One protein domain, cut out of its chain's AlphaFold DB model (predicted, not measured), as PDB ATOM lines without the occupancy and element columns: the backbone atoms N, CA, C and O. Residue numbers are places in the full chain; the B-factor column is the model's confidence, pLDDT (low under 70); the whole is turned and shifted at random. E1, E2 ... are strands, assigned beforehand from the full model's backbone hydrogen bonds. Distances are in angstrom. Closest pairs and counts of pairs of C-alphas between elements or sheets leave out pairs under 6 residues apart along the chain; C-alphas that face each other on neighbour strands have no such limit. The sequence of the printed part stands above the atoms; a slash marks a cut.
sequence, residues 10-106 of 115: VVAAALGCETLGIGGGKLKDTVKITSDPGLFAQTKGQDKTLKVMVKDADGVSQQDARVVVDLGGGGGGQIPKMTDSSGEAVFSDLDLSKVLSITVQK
ATOM      1  N   VAL A  10      72.607 169.436 180.724       43.78
ATOM      2  CA  VAL A  10      73.554 169.639 181.830       43.78
ATOM      3  C   VAL A  10      72.708 170.026 183.032       43.78
ATOM      4  O   VAL A  10      72.181 171.132 183.061       43.78
ATOM      5  N   VAL A  11      72.514 169.108 183.983       49.53
ATOM      6  CA  VAL A  11      71.792 169.419 185.229       49.53
ATOM      7  C   VAL A  11      72.802 169.765 186.312       49.53
ATOM      8  O   VAL A  11      73.627 168.924 186.673       49.53
ATOM      9  N   ALA A  12      72.729 170.998 186.809       38.44
ATOM     10  CA  ALA A  12      73.506 171.506 187.928       38.44
ATOM     11  C   ALA A  12      72.658 171.446 189.201       38.44
ATOM     12  O   ALA A  12      71.929 172.382 189.510       38.44
ATOM     13  N   ALA A  13      72.726 170.351 189.958       41.66
ATOM     14  CA  ALA A  13      72.023 170.286 191.235       41.66
ATOM     15  C   ALA A  13      72.860 170.991 192.317       41.66
ATOM     16  O   ALA A  13      73.591 170.347 193.068       41.66
ATOM     17  N   ALA A  14      72.781 172.324 192.386       35.06
ATOM     18  CA  ALA A  14      73.228 173.040 193.581       35.06
ATOM     19  C   ALA A  14      72.181 172.909 194.695       35.06
ATOM     20  O   ALA A  14      72.546 172.566 195.807       35.06
ATOM     21  N   LEU A  15      70.887 173.073 194.412       36.25
ATOM     22  CA  LEU A  15      69.791 172.882 195.368       36.25
ATOM     23  C   LEU A  15      68.491 172.723 194.568       36.25
ATOM     24  O   LEU A  15      67.952 173.705 194.075       36.25
ATOM     25  N   GLY A  16      67.970 171.504 194.453       34.31
ATOM     26  CA  GLY A  16      66.646 171.277 193.872       34.31
ATOM     27  C   GLY A  16      66.675 170.534 192.544       34.31
ATOM     28  O   GLY A  16      67.454 170.807 191.643       34.31
ATOM     29  N   CYS A  17      65.811 169.530 192.469       35.78
ATOM     30  CA  CYS A  17      65.537 168.757 191.274       35.78
ATOM     31  C   CYS A  17      65.053 169.672 190.140       35.78
ATOM     32  O   CYS A  17      63.954 170.217 190.234       35.78
ATOM     33  N   GLU A  18      65.799 169.757 189.043       37.44
ATOM     34  CA  GLU A  18      65.363 170.472 187.845       37.44
ATOM     35  C   GLU A  18      65.143 169.483 186.693       37.44
ATOM     36  O   GLU A  18      66.039 168.763 186.251       37.44
ATOM     37  N   THR A  19      63.895 169.411 186.234       40.81
ATOM     38  CA  THR A  19      63.462 168.672 185.040       40.81
ATOM     39  C   THR A  19      63.805 169.464 183.780       40.81
ATOM     40  O   THR A  19      63.340 170.593 183.639       40.81
ATOM     41  N   LEU A  20      64.531 168.864 182.827       41.97
ATOM     42  CA  LEU A  20      64.710 169.417 181.474       41.97
ATOM     43  C   LEU A  20      63.990 168.544 180.431       41.97
ATOM     44  O   LEU A  20      64.259 167.349 180.317       41.97
ATOM     45  N   GLY A  21      63.078 169.160 179.672       40.06
ATOM     46  CA  GLY A  21      62.285 168.520 178.615       40.06
ATOM     47  C   GLY A  21      62.972 168.485 177.245       40.06
ATOM     48  O   GLY A  21      63.854 169.295 176.962       40.06
ATOM     49  N   ILE A  22      62.564 167.535 176.388       43.19
ATOM     50  CA  ILE A  22      63.260 167.171 175.137       43.19
ATOM     51  C   ILE A  22      62.341 167.258 173.908       43.19
ATOM     52  O   ILE A  22      61.345 166.543 173.795       43.19
ATOM     53  N   GLY A  23      62.729 168.051 172.908       32.78
ATOM     54  CA  GLY A  23      62.135 168.025 171.569       32.78
ATOM     55  C   GLY A  23      62.857 167.058 170.622       32.78
ATOM     56  O   GLY A  23      64.052 167.200 170.395       32.78
ATOM     57  N   GLY A  24      62.120 166.123 170.004       36.28
ATOM     58  CA  GLY A  24      62.493 165.552 168.694       36.28
ATOM     59  C   GLY A  24      62.745 164.041 168.576       36.28
ATOM     60  O   GLY A  24      62.996 163.576 167.466       36.28
ATOM     61  N   GLY A  25      62.630 163.269 169.658       44.53
ATOM     62  CA  GLY A  25      62.752 161.800 169.669       44.53
ATOM     63  C   GLY A  25      62.783 161.323 171.115       44.53
ATOM     64  O   GLY A  25      63.843 161.261 171.729       44.53
ATOM     65  N   LYS A  26      61.604 161.209 171.727       50.78
ATOM     66  CA  LYS A  26      61.438 161.693 173.096       50.78
ATOM     67  C   LYS A  26      61.631 160.594 174.150       50.78
ATOM     68  O   LYS A  26      60.738 159.780 174.368       50.78
ATOM     69  N   LEU A  27      62.750 160.653 174.883       53.25
ATOM     70  CA  LEU A  27      62.672 160.476 176.343       53.25
ATOM     71  C   LEU A  27      61.456 161.281 176.820       53.25
ATOM     72  O   LEU A  27      61.249 162.368 176.274       53.25
ATOM     73  N   LYS A  28      60.639 160.761 177.749       52.22
ATOM     74  CA  LYS A  28      59.419 161.459 178.198       52.22
ATOM     75  C   LYS A  28      59.710 162.952 178.345       52.22
ATOM     76  O   LYS A  28      60.730 163.318 178.921       52.22
ATOM     77  N   ASP A  29      58.816 163.801 177.835       51.34
ATOM     78  CA  ASP A  29      58.959 165.268 177.860       51.34
ATOM     79  C   ASP A  29      59.281 165.828 179.266       51.34
ATOM     80  O   ASP A  29      59.692 166.974 179.411       51.34
ATOM     81  N   THR A  30      59.128 165.003 180.304       56.25
ATOM     82  CA  THR A  30      59.411 165.282 181.707       56.25
ATOM     83  C   THR A  30      60.219 164.137 182.338       56.25
ATOM     84  O   THR A  30      59.727 163.451 183.234       56.25
ATOM     85  N   VAL A  31      61.446 163.870 181.871       64.25
ATOM     86  CA  VAL A  31      62.359 162.993 182.628       64.25
ATOM     87  C   VAL A  31      62.886 163.762 183.832       64.25
ATOM     88  O   VAL A  31      63.517 164.812 183.697       64.25
ATOM     89  N   LYS A  32      62.639 163.225 185.026       73.00
ATOM     90  CA  LYS A  32      63.193 163.765 186.266       73.00
ATOM     91  C   LYS A  32      64.630 163.281 186.428       73.00
ATOM     92  O   LYS A  32      64.850 162.083 186.572       73.00
ATOM     93  N   ILE A  33      65.598 164.191 186.441       74.31
ATOM     94  CA  ILE A  33      66.986 163.855 186.769       74.31
ATOM     95  C   ILE A  33      67.254 164.298 188.205       74.31
ATOM     96  O   ILE A  33      66.988 165.438 188.573       74.31
ATOM     97  N   THR A  34      67.720 163.378 189.042       76.50
ATOM     98  CA  THR A  34      68.110 163.657 190.428       76.50
ATOM     99  C   THR A  34      69.563 163.252 190.601       76.50
ATOM    100  O   THR A  34      69.891 162.095 190.372       76.50
ATOM    101  N   SER A  35      70.422 164.186 190.991       73.19
ATOM    102  CA  SER A  35      71.849 163.936 191.205       73.19
ATOM    103  C   SER A  35      72.239 164.309 192.630       73.19
ATOM    104  O   SER A  35      71.679 165.259 193.180       73.19
ATOM    105  N   ASP A  36      73.207 163.597 193.206       74.69
ATOM    106  CA  ASP A  36      73.836 164.027 194.458       74.69
ATOM    107  C   ASP A  36      74.491 165.414 194.307       74.69
ATOM    108  O   ASP A  36      74.926 165.777 193.206       74.69
ATOM    109  N   PRO A  37      74.597 166.196 195.398       68.19
ATOM    110  CA  PRO A  37      75.214 167.516 195.365       68.19
ATOM    111  C   PRO A  37      76.621 167.474 194.767       68.19
ATOM    112  O   PRO A  37      77.459 166.657 195.152       68.19
ATOM    113  N   GLY A  38      76.882 168.377 193.821       68.88
ATOM    114  CA  GLY A  38      78.169 168.456 193.131       68.88
ATOM    115  C   GLY A  38      78.367 167.420 192.022       68.88
ATOM    116  O   GLY A  38      79.458 167.383 191.461       68.88
ATOM    117  N   LEU A  39      77.351 166.614 191.681       73.50
ATOM    118  CA  LEU A  39      77.336 165.776 190.482       73.50
ATOM    119  C   LEU A  39      76.431 166.350 189.390       73.50
ATOM    120  O   LEU A  39      75.326 166.833 189.629       73.50
ATOM    121  N   PHE A  40      76.896 166.200 188.158       78.06
ATOM    122  CA  PHE A  40      76.274 166.690 186.942       78.06
ATOM    123  C   PHE A  40      76.081 165.509 186.009       78.06
ATOM    124  O   PHE A  40      77.030 164.787 185.708       78.06
ATOM    125  N   ALA A  41      74.854 165.313 185.539       76.81
ATOM    126  CA  ALA A  41      74.513 164.227 184.634       76.81
ATOM    127  C   ALA A  41      74.185 164.788 183.251       76.81
ATOM    128  O   ALA A  41      73.339 165.676 183.131       76.81
ATOM    129  N   GLN A  42      74.831 164.246 182.219       78.94
ATOM    130  CA  GLN A  42      74.503 164.507 180.824       78.94
ATOM    131  C   GLN A  42      73.949 163.272 180.152       78.94
ATOM    132  O   GLN A  42      74.600 162.235 180.102       78.94
ATOM    133  N   THR A  43      72.744 163.383 179.610       75.12
ATOM    134  CA  THR A  43      72.029 162.240 179.047       75.12
ATOM    135  C   THR A  43      71.877 162.381 177.546       75.12
ATOM    136  O   THR A  43      71.386 163.404 177.074       75.12
ATOM    137  N   LYS A  44      72.209 161.326 176.805       74.88
ATOM    138  CA  LYS A  44      71.979 161.226 175.364       74.88
ATOM    139  C   LYS A  44      71.203 159.952 175.058       74.88
ATOM    140  O   LYS A  44      71.726 158.852 175.223       74.88
ATOM    141  N   GLY A  45      69.963 160.108 174.605       71.19
ATOM    142  CA  GLY A  45      69.121 159.011 174.130       71.19
ATOM    143  C   GLY A  45      69.146 158.913 172.607       71.19
ATOM    144  O   GLY A  45      68.962 159.919 171.928       71.19
ATOM    145  N   GLN A  46      69.355 157.716 172.064       70.88
ATOM    146  CA  GLN A  46      69.192 157.439 170.639       70.88
ATOM    147  C   GLN A  46      68.695 156.007 170.421       70.88
ATOM    148  O   GLN A  46      69.296 155.054 170.919       70.88
ATOM    149  N   ASP A  47      67.621 155.858 169.642       76.12
ATOM    150  CA  ASP A  47      66.964 154.578 169.362       76.12
ATOM    151  C   ASP A  47      66.548 153.870 170.668       76.12
ATOM    152  O   ASP A  47      65.616 154.308 171.338       76.12
ATOM    153  N   LYS A  48      67.270 152.811 171.050       79.94
ATOM    154  CA  LYS A  48      67.102 152.081 172.315       79.94
ATOM    155  C   LYS A  48      68.310 152.197 173.250       79.94
ATOM    156  O   LYS A  48      68.533 151.346 174.106       79.94
ATOM    157  N   THR A  49      69.160 153.192 173.032       81.62
ATOM    158  CA  THR A  49      70.375 153.404 173.820       81.62
ATOM    159  C   THR A  49      70.275 154.716 174.580       81.62
ATOM    160  O   THR A  49      70.014 155.757 173.983       81.62
ATOM    161  N   LEU A  50      70.520 154.678 175.885       84.31
ATOM    162  CA  LEU A  50      70.679 155.851 176.736       84.31
ATOM    163  C   LEU A  50      72.107 155.876 177.266       84.31
ATOM    164  O   LEU A  50      72.544 154.948 177.938       84.31
ATOM    165  N   LYS A  51      72.833 156.948 176.984       86.19
ATOM    166  CA  LYS A  51      74.139 157.231 177.577       86.19
ATOM    167  C   LYS A  51      73.959 158.281 178.661       86.19
ATOM    168  O   LYS A  51      73.281 159.277 178.416       86.19
ATOM    169  N   VAL A  52      74.567 158.070 179.820       87.06
ATOM    170  CA  VAL A  52      74.589 159.021 180.933       87.06
ATOM    171  C   VAL A  52      76.041 159.283 181.304       87.06
ATOM    172  O   VAL A  52      76.735 158.372 181.733       87.06
ATOM    173  N   MET A  53      76.507 160.512 181.125       86.31
ATOM    174  CA  MET A  53      77.840 160.953 181.516       86.31
ATOM    175  C   MET A  53      77.752 161.712 182.833       86.31
ATOM    176  O   MET A  53      76.987 162.669 182.935       86.31
ATOM    177  N   VAL A  54      78.527 161.297 183.826       86.50
ATOM    178  CA  VAL A  54      78.547 161.898 185.158       86.50
ATOM    179  C   VAL A  54      79.856 162.646 185.358       86.50
ATOM    180  O   VAL A  54      80.938 162.080 185.194       86.50
ATOM    181  N   LYS A  55      79.752 163.919 185.727       84.75
ATOM    182  CA  LYS A  55      80.877 164.802 186.050       84.75
ATOM    183  C   LYS A  55      80.676 165.437 187.417       84.75
ATOM    184  O   LYS A  55      79.545 165.508 187.885       84.75
ATOM    185  N   ASP A  56      81.747 165.888 188.051       83.06
ATOM    186  CA  ASP A  56      81.651 166.760 189.222       83.06
ATOM    187  C   ASP A  56      81.560 168.249 188.835       83.06
ATOM    188  O   ASP A  56      81.487 168.596 187.652       83.06
ATOM    189  N   ALA A  57      81.535 169.124 189.846       77.81
ATOM    190  CA  ALA A  57      81.475 170.581 189.693       77.81
ATOM    191  C   ALA A  57      82.678 171.179 188.962       77.81
ATOM    192  O   ALA A  57      82.535 172.201 188.293       77.81
ATOM    193  N   ASP A  58      83.827 170.515 189.033       80.88
ATOM    194  CA  ASP A  58      85.046 170.905 188.331       80.88
ATOM    195  C   ASP A  58      85.064 170.371 186.883       80.88
ATOM    196  O   ASP A  58      85.996 170.621 186.116       80.88
ATOM    197  N   GLY A  59      84.016 169.645 186.474       80.31
ATOM    198  CA  GLY A  59      83.881 169.054 185.148       80.31
ATOM    199  C   GLY A  59      84.644 167.739 184.971       80.31
ATOM    200  O   GLY A  59      84.761 167.258 183.836       80.31
ATOM    201  N   VAL A  60      85.137 167.142 186.060       85.12
ATOM    202  CA  VAL A  60      85.886 165.883 186.056       85.12
ATOM    203  C   VAL A  60      84.920 164.703 186.025       85.12
ATOM    204  O   VAL A  60      84.012 164.590 186.851       85.12
ATOM    205  N   SER A  61      85.126 163.797 185.069       88.38
ATOM    206  CA  SER A  61      84.348 162.564 184.946       88.38
ATOM    207  C   SER A  61      84.451 161.697 186.197       88.38
ATOM    208  O   SER A  61      85.546 161.386 186.659       88.38
ATOM    209  N   GLN A  62      83.303 161.263 186.715       86.88
ATOM    210  CA  GLN A  62      83.240 160.444 187.922       86.88
ATOM    211  C   GLN A  62      83.103 158.972 187.556       86.88
ATOM    212  O   GLN A  62      82.056 158.547 187.068       86.88
ATOM    213  N   GLN A  63      84.157 158.202 187.816       90.12
ATOM    214  CA  GLN A  63      84.136 156.743 187.750       90.12
ATOM    215  C   GLN A  63      83.357 156.157 188.929       90.12
ATOM    216  O   GLN A  63      83.334 156.742 190.013       90.12
ATOM    217  N   ASP A  64      82.754 154.984 188.724       89.19
ATOM    218  CA  ASP A  64      82.024 154.239 189.749       89.19
ATOM    219  C   ASP A  64      80.848 155.027 190.343       89.19
ATOM    220  O   ASP A  64      80.352 154.665 191.401       89.19
ATOM    221  N   ALA A  65      80.359 156.085 189.695       86.88
ATOM    222  CA  ALA A  65      79.123 156.748 190.085       86.88
ATOM    223  C   ALA A  65      77.934 155.849 189.727       86.88
ATOM    224  O   ALA A  65      77.881 155.254 188.647       86.88
ATOM    225  N   ARG A  66      76.963 155.745 190.629       89.88
ATOM    226  CA  ARG A  66      75.782 154.910 190.423       89.88
ATOM    227  C   ARG A  66      74.727 155.695 189.659       89.88
ATOM    228  O   ARG A  66      74.253 156.721 190.128       89.88
ATOM    229  N   VAL A  67      74.309 155.178 188.514       89.81
ATOM    230  CA  VAL A  67      73.222 155.715 187.692       89.81
ATOM    231  C   VAL A  67      72.064 154.727 187.706       89.81
ATOM    232  O   VAL A  67      72.243 153.553 187.395       89.81
ATOM    233  N   VAL A  68      70.867 155.181 188.051       89.06
ATOM    234  CA  VAL A  68      69.650 154.364 188.091       89.06
ATOM    235  C   VAL A  68      68.627 154.958 187.140       89.06
ATOM    236  O   VAL A  68      68.244 156.114 187.294       89.06
ATOM    237  N   VAL A  69      68.176 154.169 186.168       87.75
ATOM    238  CA  VAL A  69      67.102 154.548 185.242       87.75
ATOM    239  C   VAL A  69      65.814 153.859 185.677       87.75
ATOM    240  O   VAL A  69      65.786 152.638 185.812       87.75
ATOM    241  N   ASP A  70      64.756 154.634 185.884       86.69
ATOM    242  CA  ASP A  70      63.433 154.147 186.272       86.69
ATOM    243  C   ASP A  70      62.484 154.135 185.063       86.69
ATOM    244  O   ASP A  70      62.324 155.157 184.385       86.69
ATOM    245  N   LEU A  71      61.873 152.979 184.773       85.06
ATOM    246  CA  LEU A  71      60.926 152.792 183.669       85.06
ATOM    247  C   LEU A  71      59.484 152.707 184.203       85.06
ATOM    248  O   LEU A  71      59.130 151.795 184.935       85.06
ATOM    249  N   GLY A  72      58.609 153.618 183.795       67.06
ATOM    250  CA  GLY A  72      57.336 153.912 184.462       67.06
ATOM    251  C   GLY A  72      56.078 153.185 184.027       67.06
ATOM    252  O   GLY A  72      55.036 153.832 183.950       67.06
ATOM    253  N   GLY A  73      56.128 151.900 183.692       59.94
ATOM    254  CA  GLY A  73      54.931 151.184 183.234       59.94
ATOM    255  C   GLY A  73      54.776 149.812 183.869       59.94
ATOM    256  O   GLY A  73      55.633 148.973 183.634       59.94
ATOM    257  N   GLY A  74      53.682 149.600 184.621       48.34
ATOM    258  CA  GLY A  74      53.008 148.322 184.963       48.34
ATOM    259  C   GLY A  74      53.787 147.189 185.659       48.34
ATOM    260  O   GLY A  74      53.178 146.298 186.233       48.34
ATOM    261  N   GLY A  75      55.112 147.235 185.624       54.56
ATOM    262  CA  GLY A  75      56.089 146.290 186.168       54.56
ATOM    263  C   GLY A  75      57.483 146.928 186.134       54.56
ATOM    264  O   GLY A  75      58.469 146.266 185.830       54.56
ATOM    265  N   GLY A  76      57.520 148.252 186.341       57.50
ATOM    266  CA  GLY A  76      58.649 149.146 186.107       57.50
ATOM    267  C   GLY A  76      59.912 148.735 186.848       57.50
ATOM    268  O   GLY A  76      59.994 148.861 188.065       57.50
ATOM    269  N   GLY A  77      60.889 148.223 186.104       80.00
ATOM    270  CA  GLY A  77      62.199 147.889 186.641       80.00
ATOM    271  C   GLY A  77      63.066 149.134 186.781       80.00
ATOM    272  O   GLY A  77      63.143 149.953 185.862       80.00
ATOM    273  N   GLN A  78      63.756 149.242 187.911       87.62
ATOM    274  CA  GLN A  78      64.907 150.124 188.042       87.62
ATOM    275  C   GLN A  78      66.127 149.424 187.462       87.62
ATOM    276  O   GLN A  78      66.414 148.275 187.802       87.62
ATOM    277  N   ILE A  79      66.857 150.119 186.597       90.62
ATOM    278  CA  ILE A  79      68.054 149.587 185.952       90.62
ATOM    279  C   ILE A  79      69.252 150.357 186.511       90.62
ATOM    280  O   ILE A  79      69.501 151.486 186.080       90.62
ATOM    281  N   PRO A  80      69.970 149.803 187.505       91.50
ATOM    282  CA  PRO A  80      71.190 150.404 188.020       91.50
ATOM    283  C   PRO A  80      72.384 150.073 187.118       91.50
ATOM    284  O   PRO A  80      72.531 148.948 186.637       91.50
ATOM    285  N   LYS A  81      73.283 151.037 186.936       92.88
ATOM    286  CA  LYS A  81      74.579 150.859 186.281       92.88
ATOM    287  C   LYS A  81      75.619 151.773 186.916       92.88
ATOM    288  O   LYS A  81      75.286 152.855 187.381       92.88
ATOM    289  N   MET A  82      76.869 151.330 186.932       93.00
ATOM    290  CA  MET A  82      77.997 152.152 187.369       93.00
ATOM    291  C   MET A  82      78.620 152.831 186.154       93.00
ATOM    292  O   MET A  82      78.666 152.233 185.073       93.00
ATOM    293  N   THR A  83      79.085 154.063 186.322       92.19
ATOM    294  CA  THR A  83      79.892 154.723 185.302       92.19
ATOM    295  C   THR A  83      81.264 154.069 185.182       92.19
ATOM    296  O   THR A  83      81.860 153.631 186.168       92.19
ATOM    297  N   ASP A  84      81.768 154.000 183.956       93.69
ATOM    298  CA  ASP A  84      83.116 153.520 183.663       93.69
ATOM    299  C   ASP A  84      84.200 154.569 183.994       93.69
ATOM    300  O   ASP A  84      83.924 155.634 184.549       93.69
ATOM    301  N   SER A  85      85.459 154.287 183.644       90.88
ATOM    302  CA  SER A  85      86.593 155.199 183.864       90.88
ATOM    303  C   SER A  85      86.477 156.541 183.132       90.88
ATOM    304  O   SER A  85      87.196 157.477 183.464       90.88
ATOM    305  N   SER A  86      85.602 156.647 182.128       91.75
ATOM    306  CA  SER A  86      85.300 157.900 181.428       91.75
ATOM    307  C   SER A  86      84.131 158.669 182.053       91.75
ATOM    308  O   SER A  86      83.797 159.768 181.600       91.75
ATOM    309  N   GLY A  87      83.525 158.122 183.111       88.75
ATOM    310  CA  GLY A  87      82.326 158.657 183.740       88.75
ATOM    311  C   GLY A  87      81.048 158.362 182.956       88.75
ATOM    312  O   GLY A  87      80.042 159.025 183.191       88.75
ATOM    313  N   GLU A  88      81.055 157.399 182.025       91.50
ATOM    314  CA  GLU A  88      79.893 157.059 181.194       91.50
ATOM    315  C   GLU A  88      79.184 155.791 181.702       91.50
ATOM    316  O   GLU A  88      79.802 154.766 181.981       91.50
ATOM    317  N   ALA A  89      77.855 155.841 181.789       91.06
ATOM    318  CA  ALA A  89      76.978 154.694 181.975       91.06
ATOM    319  C   ALA A  89      76.092 154.522 180.731       91.06
ATOM    320  O   ALA A  89      75.303 155.401 180.378       91.06
ATOM    321  N   VAL A  90      76.213 153.372 180.064       92.06
ATOM    322  CA  VAL A  90      75.467 153.065 178.832       92.06
ATOM    323  C   VAL A  90      74.372 152.047 179.096       92.06
ATOM    324  O   VAL A  90      74.656 150.918 179.486       92.06
ATOM    325  N   PHE A  91      73.130 152.390 178.811       89.50
ATOM    326  CA  PHE A  91      72.002 151.477 178.855       89.50
ATOM    327  C   PHE A  91      71.565 151.162 177.430       89.50
ATOM    328  O   PHE A  91      71.297 152.072 176.649       89.50
ATOM    329  N   SER A  92      71.509 149.881 177.092       89.50
ATOM    330  CA  SER A  92      71.139 149.397 175.761       89.50
ATOM    331  C   SER A  92      69.827 148.625 175.828       89.50
ATOM    332  O   SER A  92      69.472 148.104 176.881       89.50
ATOM    333  N   ASP A  93      69.125 148.565 174.699       85.44
ATOM    334  CA  ASP A  93      67.791 147.964 174.562       85.44
ATOM    335  C   ASP A  93      66.724 148.565 175.508       85.44
ATOM    336  O   ASP A  93      65.772 147.905 175.912       85.44
ATOM    337  N   LEU A  94      66.856 149.853 175.842       80.56
ATOM    338  CA  LEU A  94      65.858 150.586 176.616       80.56
ATOM    339  C   LEU A  94      64.725 151.118 175.744       80.56
ATOM    340  O   LEU A  94      64.946 151.757 174.715       80.56
ATOM    341  N   ASP A  95      63.500 150.975 176.239       80.75
ATOM    342  CA  ASP A  95      62.363 151.748 175.752       80.75
ATOM    343  C   ASP A  95      62.417 153.165 176.345       80.75
ATOM    344  O   ASP A  95      61.899 153.433 177.433       80.75
ATOM    345  N   LEU A  96      63.081 154.079 175.629       77.38
ATOM    346  CA  LEU A  96      63.301 155.462 176.071       77.38
ATOM    347  C   LEU A  96      61.990 156.216 176.353       77.38
ATOM    348  O   LEU A  96      61.975 157.122 177.185       77.38
ATOM    349  N   SER A  97      60.880 155.814 175.724       75.31
ATOM    350  CA  SER A  97      59.557 156.411 175.952       75.31
ATOM    351  C   SER A  97      58.989 156.112 177.347       75.31
ATOM    352  O   SER A  97      58.124 156.838 177.844       75.31
ATOM    353  N   LYS A  98      59.491 155.059 178.003       78.69
ATOM    354  CA  LYS A  98      59.066 154.639 179.342       78.69
ATOM    355  C   LYS A  98      59.924 155.213 180.461       78.69
ATOM    356  O   LYS A  98      59.519 155.098 181.612       78.69
ATOM    357  N   VAL A  99      61.067 155.827 180.160       79.56
ATOM    358  CA  VAL A  99      61.943 156.415 181.183       79.56
ATOM    359  C   VAL A  99      61.192 157.523 181.924       79.56
ATOM    360  O   VAL A  99      60.747 158.487 181.306       79.56
ATOM    361  N   LEU A 100      61.031 157.384 183.240       79.12
ATOM    362  CA  LEU A 100      60.447 158.415 184.107       79.12
ATOM    363  C   LEU A 100      61.513 159.275 184.757       79.12
ATOM    364  O   LEU A 100      61.378 160.497 184.823       79.12
ATOM    365  N   SER A 101      62.542 158.626 185.293       81.69
ATOM    366  CA  SER A 101      63.569 159.315 186.053       81.69
ATOM    367  C   SER A 101      64.935 158.672 185.893       81.69
ATOM    368  O   SER A 101      65.061 157.491 185.565       81.69
ATOM    369  N   ILE A 102      65.958 159.491 186.102       84.56
ATOM    370  CA  ILE A 102      67.356 159.089 186.141       84.56
ATOM    371  C   ILE A 102      67.915 159.619 187.456       84.56
ATOM    372  O   ILE A 102      67.887 160.821 187.708       84.56
ATOM    373  N   THR A 103      68.406 158.724 188.302       85.69
ATOM    374  CA  THR A 103      69.038 159.080 189.573       85.69
ATOM    375  C   THR A 103      70.534 158.830 189.473       85.69
ATOM    376  O   THR A 103      70.943 157.747 189.067       85.69
ATOM    377  N   VAL A 104      71.351 159.811 189.837       85.00
ATOM    378  CA  VAL A 104      72.810 159.716 189.864       85.00
ATOM    379  C   VAL A 104      73.293 159.914 191.291       85.00
ATOM    380  O   VAL A 104      73.002 160.928 191.915       85.00
ATOM    381  N   GLN A 105      74.036 158.943 191.800       84.38
ATOM    382  CA  GLN A 105      74.559 158.938 193.156       84.38
ATOM    383  C   GLN A 105      76.072 158.787 193.126       84.38
ATOM    384  O   GLN A 105      76.624 157.982 192.365       84.38
ATOM    385  N   LYS A 106      76.750 159.542 193.984       79.62
ATOM    386  CA  LYS A 106      78.156 159.322 194.261       79.62
ATOM    387  C   LYS A 106      78.245 158.028 195.045       79.62
ATOM    388  O   LYS A 106      77.687 157.898 196.131       79.62
TER     389      LYS A 106
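What this domain is: This is residues 10 to 106 of the 115 residues of an uncharacterized protein of Planctomycetes bacterium (UniProt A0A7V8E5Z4). Two sheets lie face to face as a sandwich, a mixed sheet of four strands, E1 E7 E4 E5, and an antiparallel sheet of three, E2 E3 E6, their strands crossed at 36 degrees. A long unnamed stretch, residues 10 to 31, runs along one side of the sandwich, and its residues 11 to 12 pair with E2 at the edge of the smaller sheet. The printed part has 97 residues with seven named strands, E1 to E7 along the chain, and no named helix. The class is all strand, though under half of the residues, 42 of 97, are in named elements. The whole is compact, with a radius of gyration of the C-alphas of 12.4 A and spans of 36 by 26 by 24 A.

How they stand to each other: The larger sheet has the order E1, residues 32 to 35; E7, residues 99 to 105; E4, residues 66 to 71; and E5, residues 78 to 82. E1 and E7 are parallel at 6 degrees, with N 34 and O 102 2.9 A apart. E7 and E4 are antiparallel at 165 degrees, with N 68 and O 103 2.8 A apart. E4 and E5 form an antiparallel hairpin, with N 67 and O 81 2.8 A apart. The other sheet has the order E2, residues 39 to 46; E3, residues 49 to 56; and E6, residues 88 to 91. E2 and E3 form a hairpin at 163 degrees, with N 44 and O 51 2.8 A apart. E3 and E6 are antiparallel at 156 degrees, with N 52 and O 89 2.8 A apart. In this sandwich, two sheets face to face, the facing parts are 9.4 A centre to centre and the best planes 21 degrees apart. Between the sheets, the closest C-alphas of E5 and E6 are those of Met 82 and Ala 89, 6.0 A apart, and those of E2 and E7 are Ala 41 and Val 104, 7.1 A apart. E1 and E6 are apart, as are E2 and E5.

Where its parts are: E1 begins at C-alpha 32, (63.193, 163.765, 186.266), and is 10.0 A long. E2 and E3, eight residues each, measure 23.0 A and 23.3 A. E4 measures 16.5 A, E5 13.3 A and E6 9.9 A. E7, 17.6 A long, ends at C-alpha 105, (74.559, 158.938, 193.156).

The domain as a whole: The two C-alphas farthest apart, those of Asp 58 and Gly 74, are 39.3 A apart. The printed part has no cut, and no link between named strands is long. The mean pLDDT of the printed part is 72.9, with residues 10 to 31, 37 to 38 and 72 to 76 under 70.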